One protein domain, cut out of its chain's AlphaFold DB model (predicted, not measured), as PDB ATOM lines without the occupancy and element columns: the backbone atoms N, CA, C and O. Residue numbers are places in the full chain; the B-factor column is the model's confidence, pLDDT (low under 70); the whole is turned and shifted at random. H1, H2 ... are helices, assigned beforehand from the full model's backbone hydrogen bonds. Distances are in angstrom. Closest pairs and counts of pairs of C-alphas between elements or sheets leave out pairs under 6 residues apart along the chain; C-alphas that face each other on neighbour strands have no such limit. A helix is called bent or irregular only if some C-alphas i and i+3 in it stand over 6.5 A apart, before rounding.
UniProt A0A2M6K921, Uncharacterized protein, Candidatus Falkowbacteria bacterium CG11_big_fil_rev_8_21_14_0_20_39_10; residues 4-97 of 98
ATOM      1  N   LYS A   4     153.069 153.752 182.894       74.00
ATOM      2  CA  LYS A   4     153.018 153.355 184.303       74.00
ATOM      3  C   LYS A   4     154.246 153.878 185.049       74.00
ATOM      4  O   LYS A   4     154.100 154.366 186.166       74.00
ATOM      5  N   ASP A   5     155.417 153.853 184.425       77.44
ATOM      6  CA  ASP A   5     156.659 154.428 184.935       77.44
ATOM      7  C   ASP A   5     156.564 155.949 185.057       77.44
ATOM      8  O   ASP A   5     156.992 156.513 186.067       77.44
ATOM      9  N   LEU A   6     155.978 156.625 184.061       78.06
ATOM     10  CA  LEU A   6     155.734 158.067 184.133       78.06
ATOM     11  C   LEU A   6     154.809 158.405 185.310       78.06
ATOM     12  O   LEU A   6     155.111 159.312 186.081       78.06
ATOM     13  N   LEU A   7     153.717 157.654 185.476       74.06
ATOM     14  CA  LEU A   7     152.735 157.861 186.543       74.06
ATOM     15  C   LEU A   7     153.278 157.561 187.939       74.06
ATOM     16  O   LEU A   7     153.026 158.332 188.864       74.06
ATOM     17  N   LYS A   8     154.059 156.488 188.100       75.88
ATOM     18  CA  LYS A   8     154.733 156.166 189.367       75.88
ATOM     19  C   LYS A   8     155.665 157.290 189.804       75.88
ATOM     20  O   LYS A   8     155.674 157.664 190.971       75.88
ATOM     21  N   ASN A   9     156.416 157.850 188.858       75.19
ATOM     22  CA  ASN A   9     157.383 158.903 189.148       75.19
ATOM     23  C   ASN A   9     156.763 160.306 189.180       75.19
ATOM     24  O   ASN A   9     157.399 161.220 189.694       75.19
ATOM     25  N   ALA A  10     155.535 160.489 188.680       71.88
ATOM     26  CA  ALA A  10     154.889 161.795 188.546       71.88
ATOM     27  C   ALA A  10     154.858 162.594 189.856       71.88
ATOM     28  O   ALA A  10     154.980 163.817 189.830       71.88
ATOM     29  N   GLN A  11     154.737 161.921 191.005       70.62
ATOM     30  CA  GLN A  11     154.683 162.575 192.316       70.62
ATOM     31  C   GLN A  11     155.944 163.411 192.601       70.62
ATOM     32  O   GLN A  11     155.850 164.515 193.142       70.62
ATOM     33  N   HIS A  12     157.100 162.908 192.161       79.94
ATOM     34  CA  HIS A  12     158.429 163.437 192.470       79.94
ATOM     35  C   HIS A  12     158.991 164.377 191.398       79.94
ATOM     36  O   HIS A  12     160.079 164.910 191.578       79.94
ATOM     37  N   LEU A  13     158.275 164.583 190.290       77.88
ATOM     38  CA  LEU A  13     158.735 165.430 189.191       77.88
ATOM     39  C   LEU A  13     158.237 166.865 189.360       77.88
ATOM     40  O   LEU A  13     157.090 167.103 189.746       77.88
ATOM     41  N   THR A  14     159.082 167.833 189.029       81.00
ATOM     42  CA  THR A  14     158.644 169.210 188.772       81.00
ATOM     43  C   THR A  14     157.743 169.255 187.535       81.00
ATOM     44  O   THR A  14     157.710 168.324 186.729       81.00
ATOM     45  N   ASP A  15     157.000 170.349 187.364       70.06
ATOM     46  CA  ASP A  15     156.107 170.506 186.210       70.06
ATOM     47  C   ASP A  15     156.870 170.432 184.881       70.06
ATOM     48  O   ASP A  15     156.426 169.768 183.945       70.06
ATOM     49  N   TYR A  16     158.056 171.042 184.842       79.19
ATOM     50  CA  TYR A  16     158.951 170.992 183.694       79.19
ATOM     51  C   TYR A  16     159.432 169.566 183.402       79.19
ATOM     52  O   TYR A  16     159.387 169.114 182.260       79.19
ATOM     53  N   GLU A  17     159.848 168.817 184.426       83.12
ATOM     54  CA  GLU A  17     160.309 167.437 184.246       83.12
ATOM     55  C   GLU A  17     159.177 166.493 183.841       83.12
ATOM     56  O   GLU A  17     159.382 165.608 183.011       83.12
ATOM     57  N   PHE A  18     157.978 166.672 184.402       78.38
ATOM     58  CA  PHE A  18     156.804 165.900 184.008       78.38
ATOM     59  C   PHE A  18     156.464 166.152 182.538       78.38
ATOM     60  O   PHE A  18     156.266 165.202 181.783       78.38
ATOM     61  N   GLU A  19     156.477 167.413 182.107       74.81
ATOM     62  CA  GLU A  19     156.258 167.797 180.715       74.81
ATOM     63  C   GLU A  19     157.347 167.256 179.784       74.81
ATOM     64  O   GLU A  19     157.029 166.693 178.736       74.81
ATOM     65  N   GLN A  20     158.623 167.328 180.172       83.44
ATOM     66  CA  GLN A  20     159.714 166.733 179.402       83.44
ATOM     67  C   GLN A  20     159.578 165.214 179.275       83.44
ATOM     68  O   GLN A  20     159.749 164.668 178.183       83.44
ATOM     69  N   LYS A  21     159.260 164.510 180.367       81.44
ATOM     70  CA  LYS A  21     159.115 163.049 180.345       81.44
ATOM     71  C   LYS A  21     157.873 162.609 179.582       81.44
ATOM     72  O   LYS A  21     157.939 161.615 178.867       81.44
ATOM     73  N   LEU A  22     156.773 163.346 179.674       75.50
ATOM     74  CA  LEU A  22     155.579 163.089 178.876       75.50
ATOM     75  C   LEU A  22     155.837 163.372 177.381       75.50
ATOM     76  O   LEU A  22     155.442 162.567 176.541       75.50
ATOM     77  N   ASN A  23     156.590 164.426 177.039       74.38
ATOM     78  CA  ASN A  23     157.079 164.682 175.672       74.38
ATOM     79  C   ASN A  23     157.967 163.556 175.157       74.38
ATOM     80  O   ASN A  23     157.802 163.101 174.026       74.38
ATOM     81  N   LYS A  24     158.877 163.066 175.996       81.19
ATOM     82  CA  LYS A  24     159.716 161.918 175.669       81.19
ATOM     83  C   LYS A  24     158.879 160.657 175.458       81.19
ATOM     84  O   LYS A  24     159.056 159.982 174.456       81.19
ATOM     85  N   LEU A  25     157.912 160.386 176.333       77.94
ATOM     86  CA  LEU A  25     156.980 159.269 176.188       77.94
ATOM     87  C   LEU A  25     156.203 159.349 174.866       77.94
ATOM     88  O   LEU A  25     156.112 158.350 174.163       77.94
ATOM     89  N   ALA A  26     155.678 160.523 174.512       69.81
ATOM     90  CA  ALA A  26     154.947 160.731 173.263       69.81
ATOM     91  C   ALA A  26     155.839 160.572 172.017       69.81
ATOM     92  O   ALA A  26     155.369 160.124 170.978       69.81
ATOM     93  N   ARG A  27     157.128 160.919 172.100       72.62
ATOM     94  CA  ARG A  27     158.091 160.701 171.006       72.62
ATOM     95  C   ARG A  27     158.512 159.236 170.882       72.62
ATOM     96  O   ARG A  27     158.638 158.737 169.769       72.62
ATOM     97  N   ASP A  28     158.716 158.568 172.013       74.06
ATOM     98  CA  ASP A  28     159.300 157.227 172.074       74.06
ATOM     99  C   ASP A  28     158.253 156.115 171.889       74.06
ATOM    100  O   ASP A  28     158.590 155.010 171.462       74.06
ATOM    101  N   ASN A  29     156.983 156.364 172.221       69.56
ATOM    102  CA  ASN A  29     155.940 155.347 172.148       69.56
ATOM    103  C   ASN A  29     155.157 155.457 170.830       69.56
ATOM    104  O   ASN A  29     154.447 156.423 170.563       69.56
ATOM    105  N   TYR A  30     155.296 154.407 170.013       59.75
ATOM    106  CA  TYR A  30     154.722 154.269 168.671       59.75
ATOM    107  C   TYR A  30     153.221 154.597 168.602       59.75
ATOM    108  O   TYR A  30     152.778 155.143 167.595       59.75
ATOM    109  N   ARG A  31     152.455 154.342 169.673       65.12
ATOM    110  CA  ARG A  31     151.016 154.651 169.719       65.12
ATOM    111  C   ARG A  31     150.706 156.147 169.625       65.12
ATOM    112  O   ARG A  31     149.600 156.514 169.266       65.12
ATOM    113  N   TYR A  32     151.675 157.004 169.932       65.00
ATOM    114  CA  TYR A  32     151.558 158.460 169.842       65.00
ATOM    115  C   TYR A  32     152.149 159.032 168.554       65.00
ATOM    116  O   TYR A  32     152.067 160.238 168.331       65.00
ATOM    117  N   ARG A  33     152.767 158.194 167.708       63.75
ATOM    118  CA  ARG A  33     153.478 158.638 166.500       63.75
ATOM    119  C   ARG A  33     152.539 159.246 165.456       63.75
ATOM    120  O   ARG A  33     152.985 160.081 164.675       63.75
ATOM    121  N   ASN A  34     151.267 158.849 165.479       64.44
ATOM    122  CA  ASN A  34     150.228 159.360 164.587       64.44
ATOM    123  C   ASN A  34     149.649 160.704 165.045       64.44
ATOM    124  O   ASN A  34     148.971 161.363 164.266       64.44
ATOM    125  N   LEU A  35     149.943 161.149 166.273       68.81
ATOM    126  CA  LEU A  35     149.536 162.479 166.695       68.81
ATOM    127  C   LEU A  35     150.426 163.530 166.030       68.81
ATOM    128  O   LEU A  35     151.644 163.595 166.256       68.81
ATOM    129  N   ASP A  36     149.803 164.429 165.279       72.06
ATOM    130  CA  ASP A  36     150.452 165.668 164.880       72.06
ATOM    131  C   ASP A  36     150.833 166.518 166.119       72.06
ATOM    132  O   ASP A  36     150.522 166.199 167.276       72.06
ATOM    133  N   GLU A  37     151.609 167.579 165.906       72.31
ATOM    134  CA  GLU A  37     152.083 168.442 166.996       72.31
ATOM    135  C   GLU A  37     150.925 169.094 167.774       72.31
ATOM    136  O   GLU A  37     150.986 169.240 168.998       72.31
ATOM    137  N   LYS A  38     149.830 169.402 167.077       77.62
ATOM    138  CA  LYS A  38     148.639 170.041 167.633       77.62
ATOM    139  C   LYS A  38     147.860 169.100 168.554       77.62
ATOM    140  O   LYS A  38     147.511 169.475 169.676       77.62
ATOM    141  N   ASN A  39     147.627 167.869 168.117       78.06
ATOM    142  CA  ASN A  39     146.886 166.845 168.846       78.06
ATOM    143  C   ASN A  39     147.693 166.356 170.047       78.06
ATOM    144  O   ASN A  39     147.128 166.125 171.119       78.06
ATOM    145  N   ARG A  40     149.029 166.309 169.915       76.62
ATOM    146  CA  ARG A  40     149.930 166.176 171.066       76.62
ATOM    147  C   ARG A  40     149.671 167.280 172.080       76.62
ATOM    148  O   ARG A  40     149.376 166.952 173.227       76.62
ATOM    149  N   GLY A  41     149.720 168.550 171.674       79.62
ATOM    150  CA  GLY A  41     149.457 169.694 172.558       79.62
ATOM    151  C   GLY A  41     148.138 169.571 173.332       79.62
ATOM    152  O   GLY A  41     148.111 169.718 174.550       79.62
ATOM    153  N   LEU A  42     147.065 169.161 172.654       84.62
ATOM    154  CA  LEU A  42     145.760 168.909 173.277       84.62
ATOM    155  C   LEU A  42     145.799 167.823 174.360       84.62
ATOM    156  O   LEU A  42     145.229 167.999 175.441       84.62
ATOM    157  N   VAL A  43     146.482 166.708 174.099       82.00
ATOM    158  CA  VAL A  43     146.697 165.660 175.109       82.00
ATOM    159  C   VAL A  43     147.490 166.215 176.293       82.00
ATOM    160  O   VAL A  43     147.114 165.966 177.441       82.00
ATOM    161  N   PHE A  44     148.553 166.984 176.035       78.75
ATOM    162  CA  PHE A  44     149.357 167.623 177.083       78.75
ATOM    163  C   PHE A  44     148.515 168.523 177.978       78.75
ATOM    164  O   PHE A  44     148.615 168.419 179.201       78.75
ATOM    165  N   ASP A  45     147.657 169.353 177.395       84.88
ATOM    166  CA  ASP A  45     146.802 170.275 178.140       84.88
ATOM    167  C   ASP A  45     145.812 169.533 179.043       84.88
ATOM    168  O   ASP A  45     145.618 169.896 180.209       84.88
ATOM    169  N   ILE A  46     145.223 168.442 178.544       86.44
ATOM    170  CA  ILE A  46     144.329 167.593 179.339       86.44
ATOM    171  C   ILE A  46     145.105 166.934 180.485       86.44
ATOM    172  O   ILE A  46     144.664 166.976 181.634       86.44
ATOM    173  N   LEU A  47     146.281 166.366 180.220       80.69
ATOM    174  CA  LEU A  47     147.093 165.730 181.261       80.69
ATOM    175  C   LEU A  47     147.596 166.742 182.301       80.69
ATOM    176  O   LEU A  47     147.574 166.442 183.496       80.69
ATOM    177  N   LYS A  48     147.957 167.965 181.887       81.75
ATOM    178  CA  LYS A  48     148.278 169.082 182.793       81.75
ATOM    179  C   LYS A  48     147.096 169.431 183.693       81.75
ATOM    180  O   LYS A  48     147.287 169.572 184.902       81.75
ATOM    181  N   LYS A  49     145.876 169.495 183.147       86.06
ATOM    182  CA  LYS A  49     144.648 169.748 183.923       86.06
ATOM    183  C   LYS A  49     144.441 168.705 185.025       86.06
ATOM    184  O   LYS A  49     144.064 169.060 186.140       86.06
ATOM    185  N   TYR A  50     144.741 167.436 184.748       84.25
ATOM    186  CA  TYR A  50     144.598 166.348 185.723       84.25
ATOM    187  C   TYR A  50     145.877 166.022 186.500       84.25
ATOM    188  O   TYR A  50     145.875 165.083 187.298       84.25
ATOM    189  N   ARG A  51     146.946 166.820 186.359       77.19
ATOM    190  CA  ARG A  51     148.248 166.547 186.989       77.19
ATOM    191  C   ARG A  51     148.141 166.289 188.486       77.19
ATOM    192  O   ARG A  51     148.824 165.417 188.993       77.19
ATOM    193  N   GLY A  52     147.281 167.016 189.206       77.75
ATOM    194  CA  GLY A  52     147.150 166.877 190.659       77.75
ATOM    195  C   GLY A  52     146.693 165.478 191.080       77.75
ATOM    196  O   GLY A  52     147.099 164.992 192.132       77.75
ATOM    197  N   TYR A  53     145.899 164.818 190.237       79.38
ATOM    198  CA  TYR A  53     145.492 163.427 190.418       79.38
ATOM    199  C   TYR A  53     146.614 162.480 189.988       79.38
ATOM    200  O   TYR A  53     147.028 161.629 190.776       79.38
ATOM    201  N   LEU A  54     147.190 162.696 188.801       77.06
ATOM    202  CA  LEU A  54     148.265 161.853 188.262       77.06
ATOM    203  C   LEU A  54     149.494 161.832 189.190       77.06
ATOM    204  O   LEU A  54     150.048 160.770 189.461       77.06
ATOM    205  N   ARG A  55     149.857 162.980 189.779       73.31
ATOM    206  CA  ARG A  55     150.920 163.138 190.791       73.31
ATOM    207  C   ARG A  55     150.604 162.488 192.133       73.31
ATOM    208  O   ARG A  55     151.489 162.389 192.965       73.31
ATOM    209  N   LYS A  56     149.373 162.054 192.374       76.75
ATOM    210  CA  LYS A  56     149.008 161.242 193.545       76.75
ATOM    211  C   LYS A  56     148.924 159.756 193.193       76.75
ATOM    212  O   LYS A  56     148.460 158.963 194.002       76.75
ATOM    213  N   GLY A  57     149.350 159.371 191.982       69.62
ATOM    214  CA  GLY A  57     149.140 158.027 191.443       69.62
ATOM    215  C   GLY A  57     147.665 157.723 191.167       69.62
ATOM    216  O   GLY A  57     147.298 156.573 190.938       69.62
ATOM    217  N   ILE A  58     146.804 158.743 191.206       73.31
ATOM    218  CA  ILE A  58     145.377 158.623 190.947       73.31
ATOM    219  C   ILE A  58     145.201 158.815 189.441       73.31
ATOM    220  O   ILE A  58     145.309 159.928 188.926       73.31
ATOM    221  N   GLY A  59     144.970 157.711 188.729       76.50
ATOM    222  CA  GLY A  59     144.621 157.744 187.310       76.50
ATOM    223  C   GLY A  59     143.336 158.537 187.047       76.50
ATOM    224  O   GLY A  59     142.555 158.831 187.957       76.50
ATOM    225  N   ILE A  60     143.095 158.876 185.785       83.75
ATOM    226  CA  ILE A  60     141.892 159.600 185.365       83.75
ATOM    227  C   ILE A  60     140.679 158.672 185.513       83.75
ATOM    228  O   ILE A  60     140.691 157.532 185.043       83.75
ATOM    229  N   SER A  61     139.614 159.142 186.173       85.25
ATOM    230  CA  SER A  61     138.389 158.348 186.307       85.25
ATOM    231  C   SER A  61     137.695 158.161 184.955       85.25
ATOM    232  O   SER A  61     137.783 159.005 184.063       85.25
ATOM    233  N   TYR A  62     136.929 157.077 184.820       85.88
ATOM    234  CA  TYR A  62     136.143 156.821 183.610       85.88
ATOM    235  C   TYR A  62     135.183 157.971 183.262       85.88
ATOM    236  O   TYR A  62     135.108 158.379 182.106       85.88
ATOM    237  N   SER A  63     134.490 158.528 184.260       87.81
ATOM    238  CA  SER A  63     133.588 159.673 184.074       87.81
ATOM    239  C   SER A  63     134.326 160.907 183.556       87.81
ATOM    240  O   SER A  63     133.848 161.583 182.649       87.81
ATOM    241  N   THR A  64     135.526 161.164 184.074       88.75
ATOM    242  CA  THR A  64     136.375 162.268 183.616       88.75
ATOM    243  C   THR A  64     136.805 162.069 182.165       88.75
ATOM    244  O   THR A  64     136.687 162.991 181.361       88.75
ATOM    245  N   LEU A  65     137.233 160.857 181.803       88.00
ATOM    246  CA  LEU A  65     137.595 160.523 180.424       88.00
ATOM    247  C   LEU A  65     136.421 160.698 179.461       88.00
ATOM    248  O   LEU A  65     136.614 161.213 178.361       88.00
ATOM    249  N   GLN A  66     135.212 160.300 179.866       88.69
ATOM    250  CA  GLN A  66     134.005 160.489 179.059       88.69
ATOM    251  C   GLN A  66     133.672 161.970 178.875       88.69
ATOM    252  O   GLN A  66     133.435 162.401 177.749       88.69
ATOM    253  N   ASN A  67     133.738 162.768 179.943       91.19
ATOM    254  CA  ASN A  67     133.497 164.208 179.868       91.19
ATOM    255  C   ASN A  67     134.510 164.915 178.957       91.19
ATOM    256  O   ASN A  67     134.126 165.754 178.144       91.19
ATOM    257  N   GLU A  68     135.794 164.561 179.051       90.56
ATOM    258  CA  GLU A  68     136.828 165.114 178.171       90.56
ATOM    259  C   GLU A  68     136.646 164.659 176.722       90.56
ATOM    260  O   GLU A  68     136.695 165.488 175.816       90.56
ATOM    261  N   SER A  69     136.352 163.375 176.492       88.50
ATOM    262  CA  SER A  69     136.072 162.849 175.148       88.50
ATOM    263  C   SER A  69     134.874 163.557 174.512       88.50
ATOM    264  O   SER A  69     134.927 163.958 173.351       88.50
ATOM    265  N   TYR A  70     133.805 163.770 175.285       91.88
ATOM    266  CA  TYR A  70     132.623 164.494 174.831       91.88
ATOM    267  C   TYR A  70     132.938 165.962 174.531       91.88
ATOM    268  O   TYR A  70     132.553 166.475 173.481       91.88
ATOM    269  N   ARG A  71     133.705 166.635 175.401       92.00
ATOM    270  CA  ARG A  71     134.155 168.020 175.184       92.00
ATOM    271  C   ARG A  71     134.971 168.158 173.899       92.00
ATOM    272  O   ARG A  71     134.758 169.116 173.154       92.00
ATOM    273  N   LEU A  72     135.881 167.219 173.637       91.25
ATOM    274  CA  LEU A  72     136.671 167.183 172.407       91.25
ATOM    275  C   LEU A  72     135.781 166.964 171.183       91.25
ATOM    276  O   LEU A  72     135.898 167.709 170.218       91.25
ATOM    277  N   TYR A  73     134.834 166.024 171.250       91.06
ATOM    278  CA  TYR A  73     133.895 165.758 170.158       91.06
ATOM    279  C   TYR A  73     133.032 166.979 169.803       91.06
ATOM    280  O   TYR A  73     132.880 167.306 168.623       91.06
ATOM    281  N   GLN A  74     132.506 167.680 170.815       94.44
ATOM    282  CA  GLN A  74     131.702 168.897 170.643       94.44
ATOM    283  C   GLN A  74     132.503 170.033 169.995       94.44
ATOM    284  O   GLN A  74     131.974 170.801 169.197       94.44
ATOM    285  N   ASN A  75     133.796 170.129 170.313       92.06
ATOM    286  CA  ASN A  75     134.667 171.186 169.805       92.06
ATOM    287  C   ASN A  75     135.543 170.743 168.629       92.06
ATOM    288  O   ASN A  75     136.383 171.526 168.191       92.06
ATOM    289  N   ARG A  76     135.350 169.533 168.086       89.88
ATOM    290  CA  ARG A  76     136.278 168.926 167.120       89.88
ATOM    291  C   ARG A  76     136.535 169.809 165.905       89.88
ATOM    292  O   ARG A  76     137.682 170.014 165.547       89.88
ATOM    293  N   LEU A  77     135.494 170.435 165.351       90.06
ATOM    294  CA  LEU A  77     135.620 171.314 164.184       90.06
ATOM    295  C   LEU A  77     136.439 172.572 164.503       90.06
ATOM    296  O   LEU A  77     137.308 172.956 163.729       90.06
ATOM    297  N   LYS A  78     136.213 173.177 165.676       89.12
ATOM    298  CA  LYS A  78     136.978 174.347 166.145       89.12
ATOM    299  C   LYS A  78     138.435 173.991 166.432       89.12
ATOM    300  O   LYS A  78     139.331 174.792 166.200       89.12
ATOM    301  N   LEU A  79     138.657 172.782 166.936       85.19
ATOM    302  CA  LEU A  79     139.975 172.234 167.230       85.19
ATOM    303  C   LEU A  79     140.633 171.600 165.996       85.19
ATOM    304  O   LEU A  79     141.778 171.179 166.092       85.19
ATOM    305  N   GLY A  80     139.963 171.566 164.838       86.12
ATOM    306  CA  GLY A  80     140.443 170.912 163.618       86.12
ATOM    307  C   GLY A  80     140.768 169.427 163.798       86.12
ATOM    308  O   GLY A  80     141.738 168.968 163.216       86.12
ATOM    309  N   LEU A  81     140.009 168.722 164.641       86.12
ATOM    310  CA  LEU A  81     140.167 167.299 164.938       86.12
ATOM    311  C   LEU A  81     139.262 166.458 164.038       86.12
ATOM    312  O   LEU A  81     138.056 166.724 163.933       86.12
ATOM    313  N   THR A  82     139.830 165.410 163.452       88.19
ATOM    314  CA  THR A  82     139.089 164.340 162.778       88.19
ATOM    315  C   THR A  82     138.529 163.332 163.787       88.19
ATOM    316  O   THR A  82     138.834 163.369 164.981       88.19
ATOM    317  N   GLU A  83     137.671 162.421 163.328       86.19
ATOM    318  CA  GLU A  83     137.181 161.333 164.186       86.19
ATOM    319  C   GLU A  83     138.299 160.361 164.586       86.19
ATOM    320  O   GLU A  83     138.302 159.874 165.720       86.19
ATOM    321  N   ASP A  84     139.277 160.150 163.703       84.44
ATOM    322  CA  ASP A  84     140.462 159.343 163.991       84.44
ATOM    323  C   ASP A  84     141.337 160.012 165.060       84.44
ATOM    324  O   ASP A  84     141.716 159.361 166.032       84.44
ATOM    325  N   ASP A  85     141.534 161.334 164.986       83.31
ATOM    326  CA  ASP A  85     142.266 162.078 166.022       83.31
ATOM    327  C   ASP A  85     141.593 161.957 167.392       83.31
ATOM    328  O   ASP A  85     142.248 161.768 168.417       83.31
ATOM    329  N   LEU A  86     140.260 162.044 167.431       86.56
ATOM    330  CA  LEU A  86     139.500 161.877 168.669       86.56
ATOM    331  C   LEU A  86     139.661 160.470 169.247       86.56
ATOM    332  O   LEU A  86     139.742 160.311 170.469       86.56
ATOM    333  N   LYS A  87     139.688 159.453 168.384       85.69
ATOM    334  CA  LYS A  87     139.888 158.060 168.780       85.69
ATOM    335  C   LYS A  87     141.289 157.850 169.348       85.69
ATOM    336  O   LYS A  87     141.400 157.282 170.437       85.69
ATOM    337  N   ASP A  88     142.310 158.377 168.682       82.88
ATOM    338  CA  ASP A  88     143.699 158.309 169.134       82.88
ATOM    339  C   ASP A  88     143.859 159.022 170.481       82.88
ATOM    340  O   ASP A  88     144.303 158.419 171.459       82.88
ATOM    341  N   ILE A  89     143.380 160.265 170.601       84.88
ATOM    342  CA  ILE A  89     143.399 161.020 171.866       84.88
ATOM    343  C   ILE A  89     142.690 160.239 172.982       84.88
ATOM    344  O   ILE A  89     143.177 160.174 174.115       84.88
ATOM    345  N   LYS A  90     141.555 159.601 172.688       86.44
ATOM    346  CA  LYS A  90     140.820 158.801 173.671       86.44
ATOM    347  C   LYS A  90     141.590 157.555 174.106       86.44
ATOM    348  O   LYS A  90     141.591 157.254 175.303       86.44
ATOM    349  N   GLU A  91     142.231 156.828 173.194       84.06
ATOM    350  CA  GLU A  91     143.058 155.660 173.536       84.06
ATOM    351  C   GLU A  91     144.223 156.068 174.448       84.06
ATOM    352  O   GLU A  91     144.505 155.441 175.478       84.06
ATOM    353  N   ILE A  92     144.837 157.195 174.119       80.50
ATOM    354  CA  ILE A  92     145.930 157.789 174.872       80.50
ATOM    355  C   ILE A  92     145.494 158.119 176.291       80.50
ATOM    356  O   ILE A  92     146.100 157.633 177.243       80.50
ATOM    357  N   LEU A  93     144.423 158.899 176.446       83.62
ATOM    358  CA  LEU A  93     143.913 159.275 177.761       83.62
ATOM    359  C   LEU A  93     143.449 158.044 178.555       83.62
ATOM    360  O   LEU A  93     143.649 157.979 179.766       83.62
ATOM    361  N   SER A  94     142.911 157.030 177.873       84.31
ATOM    362  CA  SER A  94     142.528 155.751 178.487       84.31
ATOM    363  C   SER A  94     143.718 154.979 179.049       84.31
ATOM    364  O   SER A  94     143.553 154.187 179.971       84.31
ATOM    365  N   SER A  95     144.928 155.235 178.564       79.62
ATOM    366  CA  SER A  95     146.138 154.634 179.125       79.62
ATOM    367  C   SER A  95     146.516 155.226 180.490       79.62
ATOM    368  O   SER A  95     147.243 154.599 181.258       79.62
ATOM    369  N   PHE A  96     145.988 156.411 180.815       77.12
ATOM    370  CA  PHE A  96     146.096 157.058 182.128       77.12
ATOM    371  C   PHE A  96     144.885 156.765 183.027       77.12
ATOM    372  O   PHE A  96     144.766 157.342 184.111       77.12
ATOM    373  N   LYS A  97     143.968 155.898 182.578       79.50
ATOM    374  CA  LYS A  97     142.775 155.497 183.324       79.50
ATOM    375  C   LYS A  97     143.151 154.690 184.573       79.50
ATOM    376  O   LYS A  97     144.110 153.919 184.549       79.50
TER     377      LYS A  97
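Overview. This is residues 4 to 97 of the 98 residues of an uncharacterized protein of Candidatus Falkowbacteria bacterium CG11_big_fil_rev_8_21_14_0_20_39_10 (UniProt A0A2M6K921). Two helical hairpins, H1 with H2 and H5 with H6, lie at opposite ends of the domain, and H3 runs between them. The short H4 follows H3 and packs on H1. The printed part has 94 residues, with six named helices in the order H1 to H6 and no named strand: all helix. It is compact, with a radius of gyration of the C-alphas of 12.8 A and spans of 37 by 27 by 19 A.

Arrangement. Start at H1, residues 4 to 12, which is irregular: C-alphas 8 and 11 are 7.1 A apart. It touches residues 18 to 22 of H2, residues 15 to 28, opposite ways at a shallow tilt of 14 degrees; the closest C-alphas, of Ala 10 and Phe 18, are 6.4 A apart. H2 and H3, residues 37 to 49, form a hairpin that only just touches, with 3 pairs of C-alphas within 8 A, the closest those of Ala 26 and Arg 40 at 7.7 A. H4, residues 51 to 54, only just touches H1, with 3 such pairs, the closest Leu 7 and Leu 54 at 6.2 A. H5, residues 62 to 75, touches H6, residues 83 to 94, opposite ways at a shallow tilt of 23 degrees, closest at the C-alphas of Ser 69 and Lys 90, 6.4 A. Residues 39 to 43 of H3 touch H6, closest at the C-alphas of Val 43 and Ile 89, 6.6 A. H1 and H5 are apart. In H2, H3, H5 and H6 every O i to N i+4 pair is within hydrogen-bond range, in H1 3 of 5; H4 is too short for one.

Along the chain. Find C-alpha 4 at (153.018, 153.355, 184.303), where H1 begins. H2 is 19.7 A long, H3 18.5 A, H5 20.0 A and H6 16.3 A, ending at C-alpha 94 at (142.528, 155.751, 178.487).

Size, cuts and confidence. The C-alphas farthest apart, of His 12 and Leu 77, are 37.2 A apart. The printed part has no cut and no long link. Its mean pLDDT is 80.3; residues 26, 29 to 35 and 57 are under 70.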